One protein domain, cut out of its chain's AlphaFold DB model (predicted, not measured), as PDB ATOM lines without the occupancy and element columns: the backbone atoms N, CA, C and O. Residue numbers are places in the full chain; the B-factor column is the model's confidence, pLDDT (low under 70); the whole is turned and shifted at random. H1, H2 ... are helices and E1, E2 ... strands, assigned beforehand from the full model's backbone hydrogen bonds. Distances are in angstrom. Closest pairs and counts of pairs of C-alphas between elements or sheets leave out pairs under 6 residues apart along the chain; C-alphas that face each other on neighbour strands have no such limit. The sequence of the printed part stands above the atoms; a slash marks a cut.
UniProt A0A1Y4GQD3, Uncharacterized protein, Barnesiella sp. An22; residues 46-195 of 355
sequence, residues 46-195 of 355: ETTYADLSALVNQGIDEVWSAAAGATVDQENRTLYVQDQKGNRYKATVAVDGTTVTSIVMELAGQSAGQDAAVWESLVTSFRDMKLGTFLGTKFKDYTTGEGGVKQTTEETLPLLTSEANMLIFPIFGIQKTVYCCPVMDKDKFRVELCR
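Overview. This is residues 46 to 195 of the 355 residues of an uncharacterized protein of Barnesiella sp. An22 (UniProt A0A1Y4GQD3). One twisted sheet of eight strands makes a wall; it curls round the small helix H1, while H3 and H4 cover the same face toward the E5 edge and the other face is bare. H2 sits beside the strands at the ends of E2 and E3. The 150 printed residues hold four named helices and eight named strands, in the order H1 H2 E1 E2 E3 H3 E4 E5 H4 E6 E7 E8, a mixed class. The sheet runs E1 E2 E3 E8 E7 E6 E4 E5, antiparallel throughout. The whole is compact, with a radius of gyration of the C-alphas of 15.2 A and spans of 43 by 33 by 29 A.

Along the chain. H1, residues 49 to 54, begins at C-alpha 49 (301.353, 255.763, 367.144), and H2 is residues 60 to 66. E1 is residues 78 to 82, E2 88 to 96, 26.1 A long, and E3 99 to 107, 24.3 A. H3, residues 114 to 124, is 15.2 A long. E4, residues 133 to 141, is 24.9 A long; E5 is 147 to 150 and H4 153 to 159. E6, residues 166 to 175, is 27.1 A long. E7, residues 178 to 185, is 20.6 A long and bends by 50 degrees at residue 182. E8, residues 188 to 195, is 21.7 A long and ends at C-alpha 195 (308.812, 247.990, 375.743).

Arrangement. E1, E2 and E3 form a meander, each strand the antiparallel neighbour of the one before, as do E6, E7 and E8. Across the neighbour strands E1 and E2, N 79 and O 91 are within hydrogen-bond range at 2.9 A, and across E3 and E8, N 103 and O 193 are within hydrogen-bond range at 2.8 A. E6 and E4 have N 169 and O 138 at 2.8 A. E5, H4 and E6 make a split strand-helix-strand unit, two strands running the same way with E4 between them, and its crossover is right-handed. H1 is on the sheet; its closest C-alphas to E8 are Ser 53 and Leu 193, 6.0 A. H2 stands at the sheet's level, with a height over the sheet of 3.0 A; the closest C-alphas of H2 and E3 are Ile 60 and Val 100, 5.9 A. H3, at a height of 8.8 A, lies over E8 and E7, slantwise to the strands, at 40 degrees to E7 on the local plane. H4, on the same face and also at 8.8 A, lies over E4, along the strands, at 18 degrees on the local plane. H3 and H4 touch at a shallow tilt of 28 degrees, opposite ways, closest at the C-alphas of Val 123 and Thr 153, 6.3 A. In H1, H2 and H3 each O i to N i+4 pair is within hydrogen-bond range; in H4 1 of 3 is, beside 2 of 4 O i to N i+3 pairs.

Size, cuts and confidence. The two C-alphas farthest apart are those of Gly 69 and Thr 144, 46.9 A. The printed part has no cut, and its one long link, 11 residues, joins H2 to E1. Mean pLDDT of the printed part is 93.0, with residues 110 and 162 to 164 under 70.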
ATOM      1  N   GLU A  46     298.293 266.521 367.887       96.69
ATOM      2  CA  GLU A  46     298.108 265.696 366.689       96.69
ATOM      3  C   GLU A  46     299.374 264.882 366.413       96.69
ATOM      4  O   GLU A  46     300.451 265.438 366.186       96.69
ATOM      5  N   THR A  47     299.259 263.555 366.462       96.25
ATOM      6  CA  THR A  47     300.420 262.661 366.417       96.25
ATOM      7  C   THR A  47     300.070 261.289 365.842       96.25
ATOM      8  O   THR A  47     298.917 260.974 365.529       96.25
ATOM      9  N   THR A  48     301.084 260.444 365.678       96.38
ATOM     10  CA  THR A  48     300.929 259.057 365.239       96.38
ATOM     11  C   THR A  48     301.357 258.080 366.332       96.38
ATOM     12  O   THR A  48     302.191 258.393 367.180       96.38
ATOM     13  N   TYR A  49     300.849 256.843 366.286       97.19
ATOM     14  CA  TYR A  49     301.353 255.763 367.144       97.19
ATOM     15  C   TYR A  49     302.859 255.525 366.949       97.19
ATOM     16  O   TYR A  49     303.560 255.155 367.890       97.19
ATOM     17  N   ALA A  50     303.377 255.758 365.737       95.75
ATOM     18  CA  ALA A  50     304.802 255.653 365.441       95.75
ATOM     19  C   ALA A  50     305.610 256.755 366.153       95.75
ATOM     20  O   ALA A  50     306.612 256.449 366.789       95.75
ATOM     21  N   ASP A  51     305.149 258.004 366.124       96.00
ATOM     22  CA  ASP A  51     305.834 259.115 366.799       96.00
ATOM     23  C   ASP A  51     305.783 258.953 368.323       96.00
ATOM     24  O   ASP A  51     306.798 259.101 368.999       96.00
ATOM     25  N   LEU A  52     304.631 258.547 368.870       97.00
ATOM     26  CA  LEU A  52     304.499 258.254 370.299       97.00
ATOM     27  C   LEU A  52     305.365 257.068 370.735       97.00
ATOM     28  O   LEU A  52     305.998 257.123 371.786       97.00
ATOM     29  N   SER A  53     305.434 255.997 369.939       97.12
ATOM     30  CA  SER A  53     306.282 254.844 370.275       97.12
ATOM     31  C   SER A  53     307.772 255.180 370.251       97.12
ATOM     32  O   SER A  53     308.523 254.559 370.997       97.12
ATOM     33  N   ALA A  54     308.206 256.182 369.475       96.81
ATOM     34  CA  ALA A  54     309.601 256.628 369.461       96.81
ATOM     35  C   ALA A  54     310.041 257.274 370.788       96.81
ATOM     36  O   ALA A  54     311.238 257.333 371.068       96.81
ATOM     37  N   LEU A  55     309.080 257.721 371.608       97.38
ATOM     38  CA  LEU A  55     309.321 258.283 372.938       97.38
ATOM     39  C   LEU A  55     309.520 257.207 374.016       97.38
ATOM     40  O   LEU A  55     310.036 257.504 375.093       97.38
ATOM     41  N   VAL A  56     309.139 255.951 373.758       97.00
ATOM     42  CA  VAL A  56     309.450 254.843 374.673       97.00
ATOM     43  C   VAL A  56     310.966 254.624 374.676       97.00
ATOM     44  O   VAL A  56     311.594 254.598 373.621       97.00
ATOM     45  N   ASN A  57     311.550 254.439 375.863       95.19
ATOM     46  CA  ASN A  57     312.996 254.447 376.136       95.19
ATOM     47  C   ASN A  57     313.691 255.812 376.077       95.19
ATOM     48  O   ASN A  57     314.895 255.859 376.321       95.19
ATOM     49  N   GLN A  58     312.965 256.900 375.825       96.44
ATOM     50  CA  GLN A  58     313.514 258.249 375.956       96.44
ATOM     51  C   GLN A  58     313.340 258.791 377.374       96.44
ATOM     52  O   GLN A  58     312.609 258.225 378.193       96.44
ATOM     53  N   GLY A  59     314.004 259.909 377.664       97.00
ATOM     54  CA  GLY A  59     313.743 260.678 378.877       97.00
ATOM     55  C   GLY A  59     312.355 261.322 378.838       97.00
ATOM     56  O   GLY A  59     311.901 261.773 377.789       97.00
ATOM     57  N   ILE A  60     311.686 261.411 379.988       96.50
ATOM     58  CA  ILE A  60     310.347 262.013 380.091       96.50
ATOM     59  C   ILE A  60     310.304 263.466 379.577       96.50
ATOM     60  O   ILE A  60     309.297 263.892 379.017       96.50
ATOM     61  N   ASP A  61     311.411 264.206 379.670       96.62
ATOM     62  CA  ASP A  61     311.518 265.575 379.147       96.62
ATOM     63  C   ASP A  61     311.401 265.646 377.613       96.62
ATOM     64  O   ASP A  61     310.932 266.652 377.069       96.62
ATOM     65  N   GLU A  62     311.770 264.578 376.899       97.12
ATOM     66  CA  GLU A  62     311.577 264.491 375.448       97.12
ATOM     67  C   GLU A  62     310.093 264.381 375.087       97.12
ATOM     68  O   GLU A  62     309.667 264.956 374.087       97.12
ATOM     69  N   VAL A  63     309.284 263.735 375.937       96.38
ATOM     70  CA  VAL A  63     307.824 263.678 375.766       96.38
ATOM     71  C   VAL A  63     307.232 265.080 375.841       96.38
ATOM     72  O   VAL A  63     306.458 265.478 374.972       96.38
ATOM     73  N   TRP A  64     307.624 265.856 376.853       95.62
ATOM     74  CA  TRP A  64     307.125 267.222 377.045       95.62
ATOM     75  C   TRP A  64     307.582 268.166 375.941       95.62
ATOM     76  O   TRP A  64     306.825 269.040 375.523       95.62
ATOM     77  N   SER A  65     308.795 267.956 375.436       96.12
ATOM     78  CA  SER A  65     309.322 268.702 374.299       96.12
ATOM     79  C   SER A  65     308.569 268.370 373.006       96.12
ATOM     80  O   SER A  65     308.253 269.276 372.237       96.12
ATOM     81  N   ALA A  66     308.244 267.095 372.772       96.06
ATOM     82  CA  ALA A  66     307.491 266.655 371.598       96.06
ATOM     83  C   ALA A  66     306.028 267.129 371.624       96.06
ATOM     84  O   ALA A  66     305.495 267.537 370.595       96.06
ATOM     85  N   ALA A  67     305.406 267.141 372.805       95.00
ATOM     86  CA  ALA A  67     304.035 267.604 373.019       95.00
ATOM     87  C   ALA A  67     303.925 269.129 373.241       95.00
ATOM     88  O   ALA A  67     302.925 269.612 373.781       95.00
ATOM     89  N   ALA A  68     304.943 269.907 372.859       93.44
ATOM     90  CA  ALA A  68     304.956 271.351 373.067       93.44
ATOM     91  C   ALA A  68     303.738 272.027 372.407       93.44
ATOM     92  O   ALA A  68     303.508 271.908 371.207       93.44
ATOM     93  N   GLY A  69     302.971 272.772 373.208       91.50
ATOM     94  CA  GLY A  69     301.759 273.467 372.761       91.50
ATOM     95  C   GLY A  69     300.460 272.684 372.955       91.50
ATOM     96  O   GLY A  69     299.392 273.273 372.798       91.50
ATOM     97  N   ALA A  70     300.527 271.411 373.345       95.12
ATOM     98  CA  ALA A  70     299.365 270.656 373.799       95.12
ATOM     99  C   ALA A  70     299.125 270.835 375.305       95.12
ATOM    100  O   ALA A  70     299.997 271.274 376.061       95.12
ATOM    101  N   THR A  71     297.929 270.467 375.753       94.94
ATOM    102  CA  THR A  71     297.614 270.366 377.175       94.94
ATOM    103  C   THR A  71     298.379 269.187 377.775       94.94
ATOM    104  O   THR A  71     298.250 268.046 377.324       94.94
ATOM    105  N   VAL A  72     299.166 269.468 378.814       94.56
ATOM    106  CA  VAL A  72     299.932 268.475 379.574       94.56
ATOM    107  C   VAL A  72     299.742 268.701 381.070       94.56
ATOM    108  O   VAL A  72     299.634 269.836 381.533       94.56
ATOM    109  N   ASP A  73     299.738 267.611 381.823       94.00
ATOM    110  CA  ASP A  73     299.771 267.585 383.278       94.00
ATOM    111  C   ASP A  73     301.010 266.788 383.691       94.00
ATOM    112  O   ASP A  73     301.015 265.556 383.688       94.00
ATOM    113  N   GLN A  74     302.093 267.502 383.993       93.25
ATOM    114  CA  GLN A  74     303.371 266.875 384.335       93.25
ATOM    115  C   GLN A  74     303.339 266.185 385.704       93.25
ATOM    116  O   GLN A  74     304.081 265.224 385.903       93.25
ATOM    117  N   GLU A  75     302.475 266.627 386.627       92.56
ATOM    118  CA  GLU A  75     302.328 266.013 387.952       92.56
ATOM    119  C   GLU A  75     301.737 264.608 387.817       92.56
ATOM    120  O   GLU A  75     302.290 263.637 388.337       92.56
ATOM    121  N   ASN A  76     300.675 264.480 387.019       94.06
ATOM    122  CA  ASN A  76     300.039 263.197 386.723       94.06
ATOM    123  C   ASN A  76     300.633 262.490 385.494       94.06
ATOM    124  O   ASN A  76     300.075 261.491 385.031       94.06
ATOM    125  N   ARG A  77     301.741 263.004 384.938       96.94
ATOM    126  CA  ARG A  77     302.412 262.505 383.722       96.94
ATOM    127  C   ARG A  77     301.432 262.202 382.588       96.94
ATOM    128  O   ARG A  77     301.506 261.161 381.938       96.94
ATOM    129  N   THR A  78     300.485 263.106 382.389       96.75
ATOM    130  CA  THR A  78     299.408 262.965 381.420       96.75
ATOM    131  C   THR A  78     299.574 263.980 380.291       96.75
ATOM    132  O   THR A  78     299.942 265.129 380.526       96.75
ATOM    133  N   LEU A  79     299.258 263.578 379.065       95.81
ATOM    134  CA  LEU A  79     299.130 264.458 377.907       95.81
ATOM    135  C   LEU A  79     297.894 264.092 377.085       95.81
ATOM    136  O   LEU A  79     297.417 262.961 377.133       95.81
ATOM    137  N   TYR A  80     297.376 265.050 376.325       96.31
ATOM    138  CA  TYR A  80     296.199 264.847 375.482       96.31
ATOM    139  C   TYR A  80     296.621 264.753 374.022       96.31
ATOM    140  O   TYR A  80     297.279 265.654 373.504       96.31
ATOM    141  N   VAL A  81     296.266 263.651 373.361       96.88
ATOM    142  CA  VAL A  81     296.719 263.343 371.996       96.88
ATOM    143  C   VAL A  81     295.541 263.060 371.077       96.88
ATOM    144  O   VAL A  81     294.520 262.529 371.512       96.88
ATOM    145  N   GLN A  82     295.681 263.411 369.806       95.81
ATOM    146  CA  GLN A  82     294.726 263.071 368.762       95.81
ATOM    147  C   GLN A  82     295.436 262.241 367.693       95.81
ATOM    148  O   GLN A  82     296.484 262.644 367.185       95.81
ATOM    149  N   ASP A  83     294.881 261.074 367.375       94.19
ATOM    150  CA  ASP A  83     295.451 260.190 366.364       94.19
ATOM    151  C   ASP A  83     295.129 260.647 364.926       94.19
ATOM    152  O   ASP A  83     294.374 261.588 364.670       94.19
ATOM    153  N   GLN A  84     295.672 259.906 363.961       91.06
ATOM    154  CA  GLN A  84     295.521 260.135 362.518       91.06
ATOM    155  C   GLN A  84     294.073 260.023 362.005       91.06
ATOM    156  O   GLN A  84     293.790 260.403 360.868       91.06
ATOM    157  N   LYS A  85     293.171 259.434 362.795       90.94
ATOM    158  CA  LYS A  85     291.750 259.245 362.478       90.94
ATOM    159  C   LYS A  85     290.862 260.236 363.238       90.94
ATOM    160  O   LYS A  85     289.650 260.212 363.052       90.94
ATOM    161  N   GLY A  86     291.453 261.127 364.036       91.69
ATOM    162  CA  GLY A  86     290.742 262.122 364.829       91.69
ATOM    163  C   GLY A  86     290.268 261.611 366.188       91.69
ATOM    164  O   GLY A  86     289.575 262.347 366.890       91.69
ATOM    165  N   ASN A  87     290.634 260.390 366.590       93.12
ATOM    166  CA  ASN A  87     290.307 259.894 367.922       93.12
ATOM    167  C   ASN A  87     291.170 260.619 368.950       93.12
ATOM    168  O   ASN A  87     292.384 260.752 368.788       93.12
ATOM    169  N   ARG A  88     290.526 261.083 370.013       94.81
ATOM    170  CA  ARG A  88     291.151 261.844 371.090       94.81
ATOM    171  C   ARG A  88     291.403 260.937 372.278       94.81
ATOM    172  O   ARG A  88     290.534 260.150 372.644       94.81
ATOM    173  N   TYR A  89     292.565 261.083 372.898       96.25
ATOM    174  CA  TYR A  89     292.982 260.268 374.025       96.25
ATOM    175  C   TYR A  89     293.554 261.116 375.153       96.25
ATOM    176  O   TYR A  89     294.235 262.118 374.922       96.25
ATOM    177  N   LYS A  90     293.342 260.636 376.377       96.38
ATOM    178  CA  LYS A  90     294.167 260.957 377.535       96.38
ATOM    179  C   LYS A  90     295.285 259.913 377.609       96.38
ATOM    180  O   LYS A  90     295.021 258.735 377.840       96.38
ATOM    181  N   ALA A  91     296.524 260.335 377.395       97.88
ATOM    182  CA  ALA A  91     297.703 259.481 377.455       97.88
ATOM    183  C   ALA A  91     298.413 259.646 378.803       97.88
ATOM    184  O   ALA A  91     298.727 260.763 379.196       97.88
ATOM    185  N   THR A  92     298.690 258.544 379.496       98.19
ATOM    186  CA  THR A  92     299.454 258.508 380.750       98.19
ATOM    187  C   THR A  92     300.816 257.873 380.498       98.19
ATOM    188  O   THR A  92     300.898 256.790 379.919       98.19
ATOM    189  N   VAL A  93     301.884 258.531 380.943       98.19
ATOM    190  CA  VAL A  93     303.271 258.096 380.739       98.19
ATOM    191  C   VAL A  93     303.792 257.407 381.999       98.19
ATOM    192  O   VAL A  93     303.850 258.001 383.082       98.19
ATOM    193  N   ALA A  94     304.195 256.146 381.855       96.38
ATOM    194  CA  ALA A  94     304.905 255.399 382.882       96.38
ATOM    195  C   ALA A  94     306.421 255.539 382.689       96.38
ATOM    196  O   ALA A  94     306.921 255.548 381.561       96.38
ATOM    197  N   VAL A  95     307.152 255.642 383.799       95.38
ATOM    198  CA  VAL A  95     308.607 255.824 383.807       95.38
ATOM    199  C   VAL A  95     309.286 254.905 384.812       95.38
ATOM    200  O   VAL A  95     308.710 254.567 385.845       95.38
ATOM    201  N   ASP A  96     310.529 254.557 384.511       90.00
ATOM    202  CA  ASP A  96     311.500 253.985 385.437       90.00
ATOM    203  C   ASP A  96     312.641 254.996 385.608       90.00
ATOM    204  O   ASP A  96     313.333 255.343 384.645       90.00
ATOM    205  N   GLY A  97     312.752 255.568 386.809       89.88
ATOM    206  CA  GLY A  97     313.508 256.799 387.031       89.88
ATOM    207  C   GLY A  97     312.964 257.935 386.159       89.88
ATOM    208  O   GLY A  97     311.877 258.454 386.410       89.88
ATOM    209  N   THR A  98     313.717 258.314 385.129       93.06
ATOM    210  CA  THR A  98     313.328 259.337 384.143       93.06
ATOM    211  C   THR A  98     313.024 258.760 382.763       93.06
ATOM    212  O   THR A  98     312.571 259.497 381.890       93.06
ATOM    213  N   THR A  99     313.250 257.463 382.551       95.38
ATOM    214  CA  THR A  99     313.108 256.820 381.245       95.38
ATOM    215  C   THR A  99     311.692 256.296 381.061       95.38
ATOM    216  O   THR A  99     311.194 255.537 381.891       95.38
ATOM    217  N   VAL A 100     311.056 256.631 379.942       97.12
ATOM    218  CA  VAL A 100     309.715 256.154 379.590       97.12
ATOM    219  C   VAL A 100     309.717 254.640 379.373       97.12
ATOM    220  O   VAL A 100     310.509 254.104 378.590       97.12
ATOM    221  N   THR A 101     308.815 253.945 380.064       95.44
ATOM    222  CA  THR A 101     308.621 252.488 379.974       95.44
ATOM    223  C   THR A 101     307.382 252.136 379.158       95.44
ATOM    224  O   THR A 101     307.406 251.171 378.387       95.44
ATOM    225  N   SER A 102     306.320 252.932 379.295       97.06
ATOM    226  CA  SER A 102     305.108 252.812 378.496       97.06
ATOM    227  C   SER A 102     304.311 254.116 378.425       97.06
ATOM    228  O   SER A 102     304.481 255.028 379.235       97.06
ATOM    229  N   ILE A 103     303.424 254.186 377.437       98.31
ATOM    230  CA  ILE A 103     302.411 255.227 377.273       98.31
ATOM    231  C   ILE A 103     301.066 254.517 377.114       98.31
ATOM    232  O   ILE A 103     300.892 253.722 376.192       98.31
ATOM    233  N   VAL A 104     300.122 254.789 378.013       97.81
ATOM    234  CA  VAL A 104     298.778 254.191 378.009       97.81
ATOM    235  C   VAL A 104     297.763 255.250 377.616       97.81
ATOM    236  O   VAL A 104     297.661 256.278 378.277       97.81
ATOM    237  N   MET A 105     297.018 255.010 376.544       97.69
ATOM    238  CA  MET A 105     296.077 255.959 375.958       97.69
ATOM    239  C   MET A 105     294.645 255.475 376.128       97.69
ATOM    240  O   MET A 105     294.258 254.457 375.558       97.69
ATOM    241  N   GLU A 106     293.854 256.231 376.875       95.81
ATOM    242  CA  GLU A 106     292.424 255.996 377.086       95.81
ATOM    243  C   GLU A 106     291.625 256.990 376.242       95.81
ATOM    244  O   GLU A 106     292.003 258.160 376.153       95.81
ATOM    245  N   LEU A 107     290.541 256.549 375.597       93.69
ATOM    246  CA  LEU A 107     289.724 257.442 374.771       93.69
ATOM    247  C   LEU A 107     289.112 258.569 375.617       93.69
ATOM    248  O   LEU A 107     288.535 258.340 376.677       93.69
ATOM    249  N   ALA A 108     289.217 259.798 375.119       89.62
ATOM    250  CA  ALA A 108     288.626 260.983 375.722       89.62
ATOM    251  C   ALA A 108     287.277 261.304 375.059       89.62
ATOM    252  O   ALA A 108     287.153 261.259 373.837       89.62
ATOM    253  N   GLY A 109     286.269 261.670 375.863       71.06
ATOM    254  CA  GLY A 109     284.956 262.092 375.355       71.06
ATOM    255  C   GLY A 109     284.135 260.958 374.731       71.06
ATOM    256  O   GLY A 109     283.639 261.100 373.617       71.06
ATOM    257  N   GLN A 110     284.008 259.835 375.445       69.56
ATOM    258  CA  GLN A 110     283.370 258.613 374.949       69.56
ATOM    259  C   GLN A 110     281.877 258.788 374.633       69.56
ATOM    260  O   GLN A 110     281.078 259.194 375.479       69.56
ATOM    261  N   SER A 111     281.494 258.381 373.424       71.88
ATOM    262  CA  SER A 111     280.115 258.030 373.075       71.88
ATOM    263  C   SER A 111     279.921 256.510 373.131       71.88
ATOM    264  O   SER A 111     280.872 255.741 372.972       71.88
ATOM    265  N   ALA A 112     278.694 256.049 373.390       73.44
ATOM    266  CA  ALA A 112     278.413 254.617 373.508       73.44
ATOM    267  C   ALA A 112     278.807 253.863 372.221       73.44
ATOM    268  O   ALA A 112     278.375 254.226 371.129       73.44
ATOM    269  N   GLY A 113     279.622 252.811 372.356       78.69
ATOM    270  CA  GLY A 113     280.091 251.977 371.241       78.69
ATOM    271  C   GLY A 113     281.340 252.485 370.509       78.69
ATOM    272  O   GLY A 113     281.862 251.773 369.653       78.69
ATOM    273  N   GLN A 114     281.860 253.668 370.857       86.19
ATOM    274  CA  GLN A 114     283.065 254.220 370.229       86.19
ATOM    275  C   GLN A 114     284.312 253.366 370.498       86.19
ATOM    276  O   GLN A 114     285.098 253.136 369.585       86.19
ATOM    277  N   ASP A 115     284.459 252.837 371.714       89.88
ATOM    278  CA  ASP A 115     285.578 251.980 372.125       89.88
ATOM    279  C   ASP A 115     285.738 250.755 371.212       89.88
ATOM    280  O   ASP A 115     286.819 250.497 370.683       89.88
ATOM    281  N   ALA A 116     284.637 250.038 370.969       90.25
ATOM    282  CA  ALA A 116     284.605 248.873 370.090       90.25
ATOM    283  C   ALA A 116     284.972 249.240 368.644       90.25
ATOM    284  O   ALA A 116     285.790 248.559 368.029       90.25
ATOM    285  N   ALA A 117     284.426 250.344 368.124       91.31
ATOM    286  CA  ALA A 117     284.690 250.793 366.760       91.31
ATOM    287  C   ALA A 117     286.155 251.215 366.551       91.31
ATOM    288  O   ALA A 117     286.764 250.886 365.531       91.31
ATOM    289  N   VAL A 118     286.744 251.926 367.519       93.62
ATOM    290  CA  VAL A 118     288.156 252.330 367.466       93.62
ATOM    291  C   VAL A 118     289.067 251.112 367.580       93.62
ATOM    292  O   VAL A 118     290.012 250.984 366.799       93.62
ATOM    293  N   TRP A 119     288.770 250.188 368.496       95.00
ATOM    294  CA  TRP A 119     289.513 248.937 368.625       95.00
ATOM    295  C   TRP A 119     289.467 248.105 367.336       95.00
ATOM    296  O   TRP A 119     290.508 247.689 366.829       95.00
ATOM    297  N   GLU A 120     288.278 247.912 366.759       94.25
ATOM    298  CA  GLU A 120     288.094 247.151 365.521       94.25
ATOM    299  C   GLU A 120     288.838 247.807 364.352       94.25
ATOM    300  O   GLU A 120     289.519 247.123 363.584       94.25
ATOM    301  N   SER A 121     288.787 249.138 364.252       94.12
ATOM    302  CA  SER A 121     289.578 249.901 363.284       94.12
ATOM    303  C   SER A 121     291.074 249.617 363.447       94.12
ATOM    304  O   SER A 121     291.745 249.297 362.462       94.12
ATOM    305  N   LEU A 122     291.596 249.643 364.682       95.69
ATOM    306  CA  LEU A 122     293.003 249.356 364.993       95.69
ATOM    307  C   LEU A 122     293.439 247.958 364.570       95.69
ATOM    308  O   LEU A 122     294.534 247.810 364.030       95.69
ATOM    309  N   VAL A 123     292.582 246.956 364.747       95.88
ATOM    310  CA  VAL A 123     292.879 245.569 364.366       95.88
ATOM    311  C   VAL A 123     292.752 245.348 362.855       95.88
ATOM    312  O   VAL A 123     293.608 244.695 362.261       95.88
ATOM    313  N   THR A 124     291.727 245.905 362.207       94.62
ATOM    314  CA  THR A 124     291.453 245.693 360.771       94.62
ATOM    315  C   THR A 124     292.334 246.539 359.852       94.62
ATOM    316  O   THR A 124     292.755 246.078 358.792       94.62
ATOM    317  N   SER A 125     292.647 247.769 360.261       92.62
ATOM    318  CA  SER A 125     293.321 248.785 359.439       92.62
ATOM    319  C   SER A 125     294.723 249.123 359.959       92.62
ATOM    320  O   SER A 125     295.264 250.195 359.681       92.62
ATOM    321  N   PHE A 126     295.350 248.209 360.709       94.12
ATOM    322  CA  PHE A 126     296.638 248.429 361.381       94.12
ATOM    323  C   PHE A 126     297.768 248.901 360.449       94.12
ATOM    324  O   PHE A 126     298.669 249.630 360.871       94.12
ATOM    325  N   ARG A 127     297.728 248.509 359.168       92.81
ATOM    326  CA  ARG A 127     298.711 248.934 358.159       92.81
ATOM    327  C   ARG A 127     298.581 250.415 357.821       92.81
ATOM    328  O   ARG A 127     299.601 251.095 357.740       92.81
ATOM    329  N   ASP A 128     297.355 250.914 357.695       92.00
ATOM    330  CA  ASP A 128     297.082 252.325 357.404       92.00
ATOM    331  C   ASP A 128     297.512 253.213 358.573       92.00
ATOM    332  O   ASP A 128     298.063 254.291 358.372       92.00
ATOM    333  N   MET A 129     297.338 252.718 359.800       92.06
ATOM    334  CA  MET A 129     297.795 253.385 361.025       92.06
ATOM    335  C   MET A 129     299.280 253.180 361.327       92.06
ATOM    336  O   MET A 129     299.779 253.720 362.313       92.06
ATOM    337  N   LYS A 130     299.998 252.446 360.465       94.38
ATOM    338  CA  LYS A 130     301.431 252.152 360.587       94.38
ATOM    339  C   LYS A 130     301.799 251.489 361.918       94.38
ATOM    340  O   LYS A 130     302.859 251.764 362.468       94.38
ATOM    341  N   LEU A 131     300.958 250.578 362.412       95.81
ATOM    342  CA  LEU A 131     301.225 249.841 363.655       95.81
ATOM    343  C   LEU A 131     302.325 248.775 363.502       95.81
ATOM    344  O   LEU A 131     302.731 248.167 364.485       95.81
ATOM    345  N   GLY A 132     302.820 248.538 362.284       95.06
ATOM    346  CA  GLY A 132     303.883 247.572 362.007       95.06
ATOM    347  C   GLY A 132     303.348 246.166 361.744       95.06
ATOM    348  O   GLY A 132     302.443 245.992 360.924       95.06
ATOM    349  N   THR A 133     303.936 245.154 362.383       95.62
ATOM    350  CA  THR A 133     303.582 243.741 362.162       95.62
ATOM    351  C   THR A 133     302.671 243.232 363.270       95.62
ATOM    352  O   THR A 133     303.020 243.342 364.440       95.62
ATOM    353  N   PHE A 134     301.543 242.619 362.912       97.38
ATOM    354  CA  PHE A 134     300.706 241.885 363.860       97.38
ATOM    355  C   PHE A 134     301.417 240.606 364.328       97.38
ATOM    356  O   PHE A 134     301.819 239.789 363.499       97.38
ATOM    357  N   LEU A 135     301.584 240.452 365.641       95.62
ATOM    358  CA  LEU A 135     302.303 239.332 366.267       95.62
ATOM    359  C   LEU A 135     301.364 238.309 366.921       95.62
ATOM    360  O   LEU A 135     301.827 237.287 367.426       95.62
ATOM    361  N   GLY A 136     300.061 238.578 366.905       95.94
ATOM    362  CA  GLY A 136     299.037 237.763 367.542       95.94
ATOM    363  C   GLY A 136     298.254 238.536 368.597       95.94
ATOM    364  O   GLY A 136     298.561 239.681 368.928       95.94
ATOM    365  N   THR A 137     297.236 237.878 369.138       96.56
ATOM    366  CA  THR A 137     296.387 238.408 370.208       96.56
ATOM    367  C   THR A 137     296.392 237.448 371.375       96.56
ATOM    368  O   THR A 137     295.946 236.310 371.230       96.56
ATOM    369  N   LYS A 138     296.849 237.911 372.539       95.06
ATOM    370  CA  LYS A 138     296.636 237.195 373.799       95.06
ATOM    371  C   LYS A 138     295.213 237.462 374.273       95.06
ATOM    372  O   LYS A 138     294.736 238.589 374.163       95.06
ATOM    373  N   PHE A 139     294.530 236.448 374.785       93.44
ATOM    374  CA  PHE A 139     293.203 236.635 375.362       93.44
ATOM    375  C   PHE A 139     293.005 235.811 376.629       93.44
ATOM    376  O   PHE A 139     293.664 234.787 376.827       93.44
ATOM    377  N   LYS A 140     292.086 236.272 377.479       91.44
ATOM    378  CA  LYS A 140     291.640 235.579 378.689       91.44
ATOM    379  C   LYS A 140     290.166 235.873 378.931       91.44
ATOM    380  O   LYS A 140     289.806 237.029 379.101       91.44
ATOM    381  N   ASP A 141     289.335 234.849 379.002       90.50
ATOM    382  CA  ASP A 141     287.963 234.946 379.483       90.50
ATOM    383  C   ASP A 141     287.961 234.905 381.014       90.50
ATOM    384  O   ASP A 141     288.433 233.953 381.638       90.50
ATOM    385  N   TYR A 142     287.445 235.959 381.643       90.00
ATOM    386  CA  TYR A 142     287.380 236.049 383.101       90.00
ATOM    387  C   TYR A 142     286.308 235.142 383.709       90.00
ATOM    388  O   TYR A 142     286.363 234.861 384.904       90.00
ATOM    389  N   THR A 143     285.337 234.693 382.916       88.81
ATOM    390  CA  THR A 143     284.239 233.825 383.353       88.81
ATOM    391  C   THR A 143     284.703 232.382 383.473       88.81
ATOM    392  O   THR A 143     284.493 231.737 384.497       88.81
ATOM    393  N   THR A 144     285.327 231.869 382.414       87.44
ATOM    394  CA  THR A 144     285.781 230.474 382.334       87.44
ATOM    395  C   THR A 144     287.212 230.298 382.835       87.44
ATOM    396  O   THR A 144     287.605 229.190 383.194       87.44
ATOM    397  N   GLY A 145     287.997 231.380 382.865       83.75
ATOM    398  CA  GLY A 145     289.440 231.337 383.093       83.75
ATOM    399  C   GLY A 145     290.233 230.859 381.873       83.75
ATOM    400  O   GLY A 145     291.460 230.785 381.954       83.75
ATOM    401  N   GLU A 146     289.565 230.535 380.760       83.62
ATOM    402  CA  GLU A 146     290.214 230.102 379.525       83.62
ATOM    403  C   GLU A 146     291.026 231.250 378.920       83.62
ATOM    404  O   GLU A 146     290.616 232.407 378.935       83.62
ATOM    405  N   GLY A 147     292.192 230.939 378.365       87.12
ATOM    406  CA  GLY A 147     293.009 231.913 377.660       87.12
ATOM    407  C   GLY A 147     293.865 231.259 376.592       87.12
ATOM    408  O   GLY A 147     293.973 230.035 376.511       87.12
ATOM    409  N   GLY A 148     294.485 232.082 375.757       89.00
ATOM    410  CA  GLY A 148     295.320 231.589 374.674       89.00
ATOM    411  C   GLY A 148     295.823 232.688 373.755       89.00
ATOM    412  O   GLY A 148     295.815 233.869 374.102       89.00
ATOM    413  N   VAL A 149     296.266 232.274 372.566       92.69
ATOM    414  CA  VAL A 149     296.797 233.169 371.535       92.69
ATOM    415  C   VAL A 149     296.071 232.933 370.214       92.69
ATOM    416  O   VAL A 149     296.000 231.798 369.740       92.69
ATOM    417  N   LYS A 150     295.555 234.003 369.606       95.44
ATOM    418  CA  LYS A 150     295.120 234.022 368.201       95.44
ATOM    419  C   LYS A 150     296.264 234.493 367.313       95.44
ATOM    420  O   LYS A 150     296.997 235.401 367.697       95.44
ATOM    421  N   GLN A 151     296.422 233.874 366.149       95.50
ATOM    422  CA  GLN A 151     297.562 234.104 365.255       95.50
ATOM    423  C   GLN A 151     297.253 235.139 364.172       95.50
ATOM    424  O   GLN A 151     298.167 235.707 363.579       95.50
ATOM    425  N   THR A 152     295.971 235.395 363.913       96.25
ATOM    426  CA  THR A 152     295.518 236.294 362.846       96.25
ATOM    427  C   THR A 152     294.539 237.353 363.349       96.25
ATOM    428  O   THR A 152     293.920 237.216 364.413       96.25
ATOM    429  N   THR A 153     294.392 238.427 362.575       95.75
ATOM    430  CA  THR A 153     293.392 239.468 362.826       95.75
ATOM    431  C   THR A 153     291.980 238.906 362.669       95.75
ATOM    432  O   THR A 153     291.116 239.191 363.490       95.75
ATOM    433  N   GLU A 154     291.756 238.009 361.708       95.62
ATOM    434  CA  GLU A 154     290.464 237.360 361.460       95.62
ATOM    435  C   GLU A 154     290.019 236.473 362.630       95.62
ATOM    436  O   GLU A 154     288.838 236.421 362.950       95.62
ATOM    437  N   GLU A 155     290.955 235.801 363.302       95.44
ATOM    438  CA  GLU A 155     290.673 235.043 364.529       95.44
ATOM    439  C   GLU A 155     290.466 235.939 365.758       95.44
ATOM    440  O   GLU A 155     289.889 235.495 366.751       95.44
ATOM    441  N   THR A 156     290.979 237.172 365.710       95.31
ATOM    442  CA  THR A 156     290.928 238.142 366.810       95.31
ATOM    443  C   THR A 156     289.584 238.857 366.867       95.31
ATOM    444  O   THR A 156     289.023 238.992 367.949       95.31
ATOM    445  N   LEU A 157     289.047 239.294 365.724       94.00
ATOM    446  CA  LEU A 157     287.807 240.083 365.667       94.00
ATOM    447  C   LEU A 157     286.608 239.410 366.366       94.00
ATOM    448  O   LEU A 157     285.936 240.094 367.135       94.00
ATOM    449  N   PRO A 158     286.359 238.090 366.212       92.88
ATOM    450  CA  PRO A 158     285.234 237.423 366.867       92.88
ATOM    451  C   PRO A 158     285.340 237.343 368.394       92.88
ATOM    452  O   PRO A 158     284.372 236.950 369.040       92.88
ATOM    453  N   LEU A 159     286.503 237.661 368.981       91.12
ATOM    454  CA  LEU A 159     286.653 237.725 370.436       91.12
ATOM    455  C   LEU A 159     285.891 238.914 371.028       91.12
ATOM    456  O   LEU A 159     285.468 238.845 372.179       91.12
ATOM    457  N   LEU A 160     285.709 239.996 370.266       89.44
ATOM    458  CA  LEU A 160     284.941 241.140 370.727       89.44
ATOM    459  C   LEU A 160     283.445 240.838 370.590       89.44
ATOM    460  O   LEU A 160     282.913 240.725 369.487       89.44
ATOM    461  N   THR A 161     282.758 240.712 371.722       81.38
ATOM    462  CA  THR A 161     281.310 240.472 371.783       81.38
ATOM    463  C   THR A 161     280.623 241.553 372.613       81.38
ATOM    464  O   THR A 161     281.259 242.256 373.396       81.38
ATOM    465  N   SER A 162     279.301 241.685 372.479       63.75
ATOM    466  CA  SER A 162     278.510 242.657 373.253       63.75
ATOM    467  C   SER A 162     278.489 242.387 374.765       63.75
ATOM    468  O   SER A 162     278.085 243.258 375.525       63.75
ATOM    469  N   GLU A 163     278.907 241.193 375.198       68.38
ATOM    470  CA  GLU A 163     278.996 240.775 376.605       68.38
ATOM    471  C   GLU A 163     280.451 240.530 377.036       68.38
ATOM    472  O   GLU A 163     280.689 239.759 377.963       68.38
ATOM    473  N   ALA A 164     281.431 241.121 376.339       69.31
ATOM    474  CA  ALA A 164     282.847 240.819 376.527       69.31
ATOM    475  C   ALA A 164     283.259 240.906 378.008       69.31
ATOM    476  O   ALA A 164     283.503 241.975 378.557       69.31
ATOM    477  N   ASN A 165     283.372 239.746 378.655       88.50
ATOM    478  CA  ASN A 165     283.993 239.577 379.964       88.50
ATOM    479  C   ASN A 165     285.380 238.959 379.774       88.50
ATOM    480  O   ASN A 165     285.739 237.969 380.411       88.50
ATOM    481  N   MET A 166     286.143 239.515 378.832       91.56
ATOM    482  CA  MET A 166     287.448 239.003 378.440       91.56
ATOM    483  C   MET A 166     288.482 240.120 378.366       91.56
ATOM    484  O   MET A 166     288.161 241.263 378.054       91.56
ATOM    485  N   LEU A 167     289.738 239.756 378.589       93.88
ATOM    486  CA  LEU A 167     290.895 240.503 378.127       93.88
ATOM    487  C   LEU A 167     291.200 240.085 376.688       93.88
ATOM    488  O   LEU A 167     291.371 238.896 376.419       93.88
ATOM    489  N   ILE A 168     291.306 241.050 375.781       95.62
ATOM    490  CA  ILE A 168     291.734 240.881 374.395       95.62
ATOM    491  C   ILE A 168     292.906 241.834 374.179       95.62
ATOM    492  O   ILE A 168     292.761 243.053 374.254       95.62
ATOM    493  N   PHE A 169     294.081 241.271 373.922       96.00
ATOM    494  CA  PHE A 169     295.350 241.990 373.888       96.00
ATOM    495  C   PHE A 169     296.083 241.703 372.564       96.00
ATOM    496  O   PHE A 169     296.985 240.858 372.516       96.00
ATOM    497  N   PRO A 170     295.665 242.341 371.455       97.31
ATOM    498  CA  PRO A 170     296.388 242.339 370.188       97.31
ATOM    499  C   PRO A 170     297.758 242.991 370.357       97.31
ATOM    500  O   PRO A 170     297.873 244.012 371.034       97.31
ATOM    501  N   ILE A 171     298.786 242.427 369.730       97.56
ATOM    502  CA  ILE A 171     300.164 242.909 369.838       97.56
ATOM    503  C   ILE A 171     300.685 243.245 368.446       97.56
ATOM    504  O   ILE A 171     300.697 242.401 367.546       97.56
ATOM    505  N   PHE A 172     301.175 244.472 368.286       98.06
ATOM    506  CA  PHE A 172     301.826 244.928 367.067       98.06
ATOM    507  C   PHE A 172     303.276 245.331 367.334       98.06
ATOM    508  O   PHE A 172     303.561 246.170 368.187       98.06
ATOM    509  N   GLY A 173     304.206 244.761 366.569       96.81
ATOM    510  CA  GLY A 173     305.601 245.189 366.509       96.81
ATOM    511  C   GLY A 173     305.732 246.487 365.723       96.81
ATOM    512  O   GLY A 173     305.999 246.438 364.521       96.81
ATOM    513  N   ILE A 174     305.526 247.622 366.394       97.12
ATOM    514  CA  ILE A 174     305.540 248.952 365.769       97.12
ATOM    515  C   ILE A 174     306.962 249.476 365.551       97.12
ATOM    516  O   ILE A 174     307.249 250.075 364.517       97.12
ATOM    517  N   GLN A 175     307.872 249.198 366.489       93.19
ATOM    518  CA  GLN A 175     309.292 249.534 366.394       93.19
ATOM    519  C   GLN A 175     310.162 248.426 366.995       93.19
ATOM    520  O   GLN A 175     309.671 247.529 367.677       93.19
ATOM    521  N   LYS A 176     311.482 248.491 366.769       88.56
ATOM    522  CA  LYS A 176     312.441 247.447 367.180       88.56
ATOM    523  C   LYS A 176     312.319 247.055 368.658       88.56
ATOM    524  O   LYS A 176     312.477 245.881 368.974       88.56
ATOM    525  N   THR A 177     312.062 248.021 369.537       93.06
ATOM    526  CA  THR A 177     312.043 247.828 370.995       93.06
ATOM    527  C   THR A 177     310.682 248.111 371.635       93.06
ATOM    528  O   THR A 177     310.600 248.250 372.854       93.06
ATOM    529  N   VAL A 178     309.625 248.267 370.830       97.12
ATOM    530  CA  VAL A 178     308.331 248.783 371.294       97.12
ATOM    531  C   VAL A 178     307.189 248.020 370.635       97.12
ATOM    532  O   VAL A 178     307.177 247.821 369.417       97.12
ATOM    533  N   TYR A 179     306.218 247.624 371.447       97.94
ATOM    534  CA  TYR A 179     304.926 247.129 371.002       97.94
ATOM    535  C   TYR A 179     303.860 248.217 371.077       97.94
ATOM    536  O   TYR A 179     303.928 249.114 371.914       97.94
ATOM    537  N   CYS A 180     302.872 248.111 370.192       98.19
ATOM    538  CA  CYS A 180     301.605 248.822 370.270       98.19
ATOM    539  C   CYS A 180     300.487 247.802 370.472       98.19
ATOM    540  O   CYS A 180     300.357 246.864 369.684       98.19
ATOM    541  N   CYS A 181     299.675 247.995 371.505       98.06
ATOM    542  CA  CYS A 181     298.695 247.020 371.955       98.06
ATOM    543  C   CYS A 181     297.331 247.702 372.152       98.06
ATOM    544  O   CYS A 181     297.133 248.366 373.169       98.06
ATOM    545  N   PRO A 182     296.388 247.603 371.199       97.19
ATOM    546  CA  PRO A 182     295.021 248.088 371.380       97.19
ATOM    547  C   PRO A 182     294.239 247.105 372.261       97.19
ATOM    548  O   PRO A 182     293.662 246.140 371.774       97.19
ATOM    549  N   VAL A 183     294.251 247.316 373.570       96.06
ATOM    550  CA  VAL A 183     293.688 246.399 374.562       96.06
ATOM    551  C   VAL A 183     292.200 246.657 374.757       96.06
ATOM    552  O   VAL A 183     291.788 247.790 375.005       96.06
ATOM    553  N   MET A 184     291.410 245.588 374.719       94.56
ATOM    554  CA  MET A 184     290.056 245.571 375.263       94.56
ATOM    555  C   MET A 184     290.074 244.745 376.547       94.56
ATOM    556  O   MET A 184     290.377 243.556 376.510       94.56
ATOM    557  N   ASP A 185     289.791 245.363 377.688       92.62
ATOM    558  CA  ASP A 185     289.654 244.668 378.967       92.62
ATOM    559  C   ASP A 185     288.220 244.819 379.459       92.62
ATOM    560  O   ASP A 185     287.827 245.865 379.981       92.62
ATOM    561  N   LYS A 186     287.429 243.769 379.238       89.31
ATOM    562  CA  LYS A 186     285.969 243.792 379.334       89.31
ATOM    563  C   LYS A 186     285.368 244.808 378.359       89.31
ATOM    564  O   LYS A 186     285.447 244.613 377.151       89.31
ATOM    565  N   ASP A 187     284.808 245.891 378.883       83.88
ATOM    566  CA  ASP A 187     284.222 247.015 378.158       83.88
ATOM    567  C   ASP A 187     285.154 248.234 378.087       83.88
ATOM    568  O   ASP A 187     284.749 249.283 377.594       83.88
ATOM    569  N   LYS A 188     286.394 248.116 378.582       89.19
ATOM    570  CA  LYS A 188     287.346 249.228 378.646       89.19
ATOM    571  C   LYS A 188     288.407 249.105 377.572       89.19
ATOM    572  O   LYS A 188     289.277 248.230 377.636       89.19
ATOM    573  N   PHE A 189     288.375 250.039 376.633       93.62
ATOM    574  CA  PHE A 189     289.397 250.154 375.610       93.62
ATOM    575  C   PHE A 189     290.540 251.085 376.026       93.62
ATOM    576  O   PHE A 189     290.330 252.170 376.569       93.62
ATOM    577  N   ARG A 190     291.766 250.676 375.701       96.06
ATOM    578  CA  ARG A 190     292.963 251.519 375.767       96.06
ATOM    579  C   ARG A 190     293.986 251.077 374.732       96.06
ATOM    580  O   ARG A 190     293.973 249.936 374.285       96.06
ATOM    581  N   VAL A 191     294.924 251.950 374.390       97.94
ATOM    582  CA  VAL A 191     296.102 251.585 373.595       97.94
ATOM    583  C   VAL A 191     297.341 251.696 374.467       97.94
ATOM    584  O   VAL A 191     297.614 252.756 375.020       97.94
ATOM    585  N   GLU A 192     298.108 250.619 374.576       97.75
ATOM    586  CA  GLU A 192     299.377 250.601 375.297       97.75
ATOM    587  C   GLU A 192     300.546 250.592 374.309       97.75
ATOM    588  O   GLU A 192     300.654 249.705 373.464       97.75
ATOM    589  N   LEU A 193     301.439 251.571 374.423       98.19
ATOM    590  CA  LEU A 193     302.749 251.573 373.780       98.19
ATOM    591  C   LEU A 193     303.775 251.203 374.846       98.19
ATOM    592  O   LEU A 193     303.936 251.952 375.804       98.19
ATOM    593  N   CYS A 194     304.448 250.065 374.734       96.94
ATOM    594  CA  CYS A 194     305.323 249.568 375.800       96.94
ATOM    595  C   CYS A 194     306.572 248.884 375.252       96.94
ATOM    596  O   CYS A 194     306.607 248.457 374.098       96.94
ATOM    597  N   ARG A 195     307.616 248.778 376.082       96.19
ATOM    598  CA  ARG A 195     308.812 247.990 375.743       96.19
ATOM    599  C   ARG A 195     308.415 246.578 375.329       96.19
ATOM    600  O   ARG A 195     307.584 245.948 375.974       96.19
TER     601      ARG A 195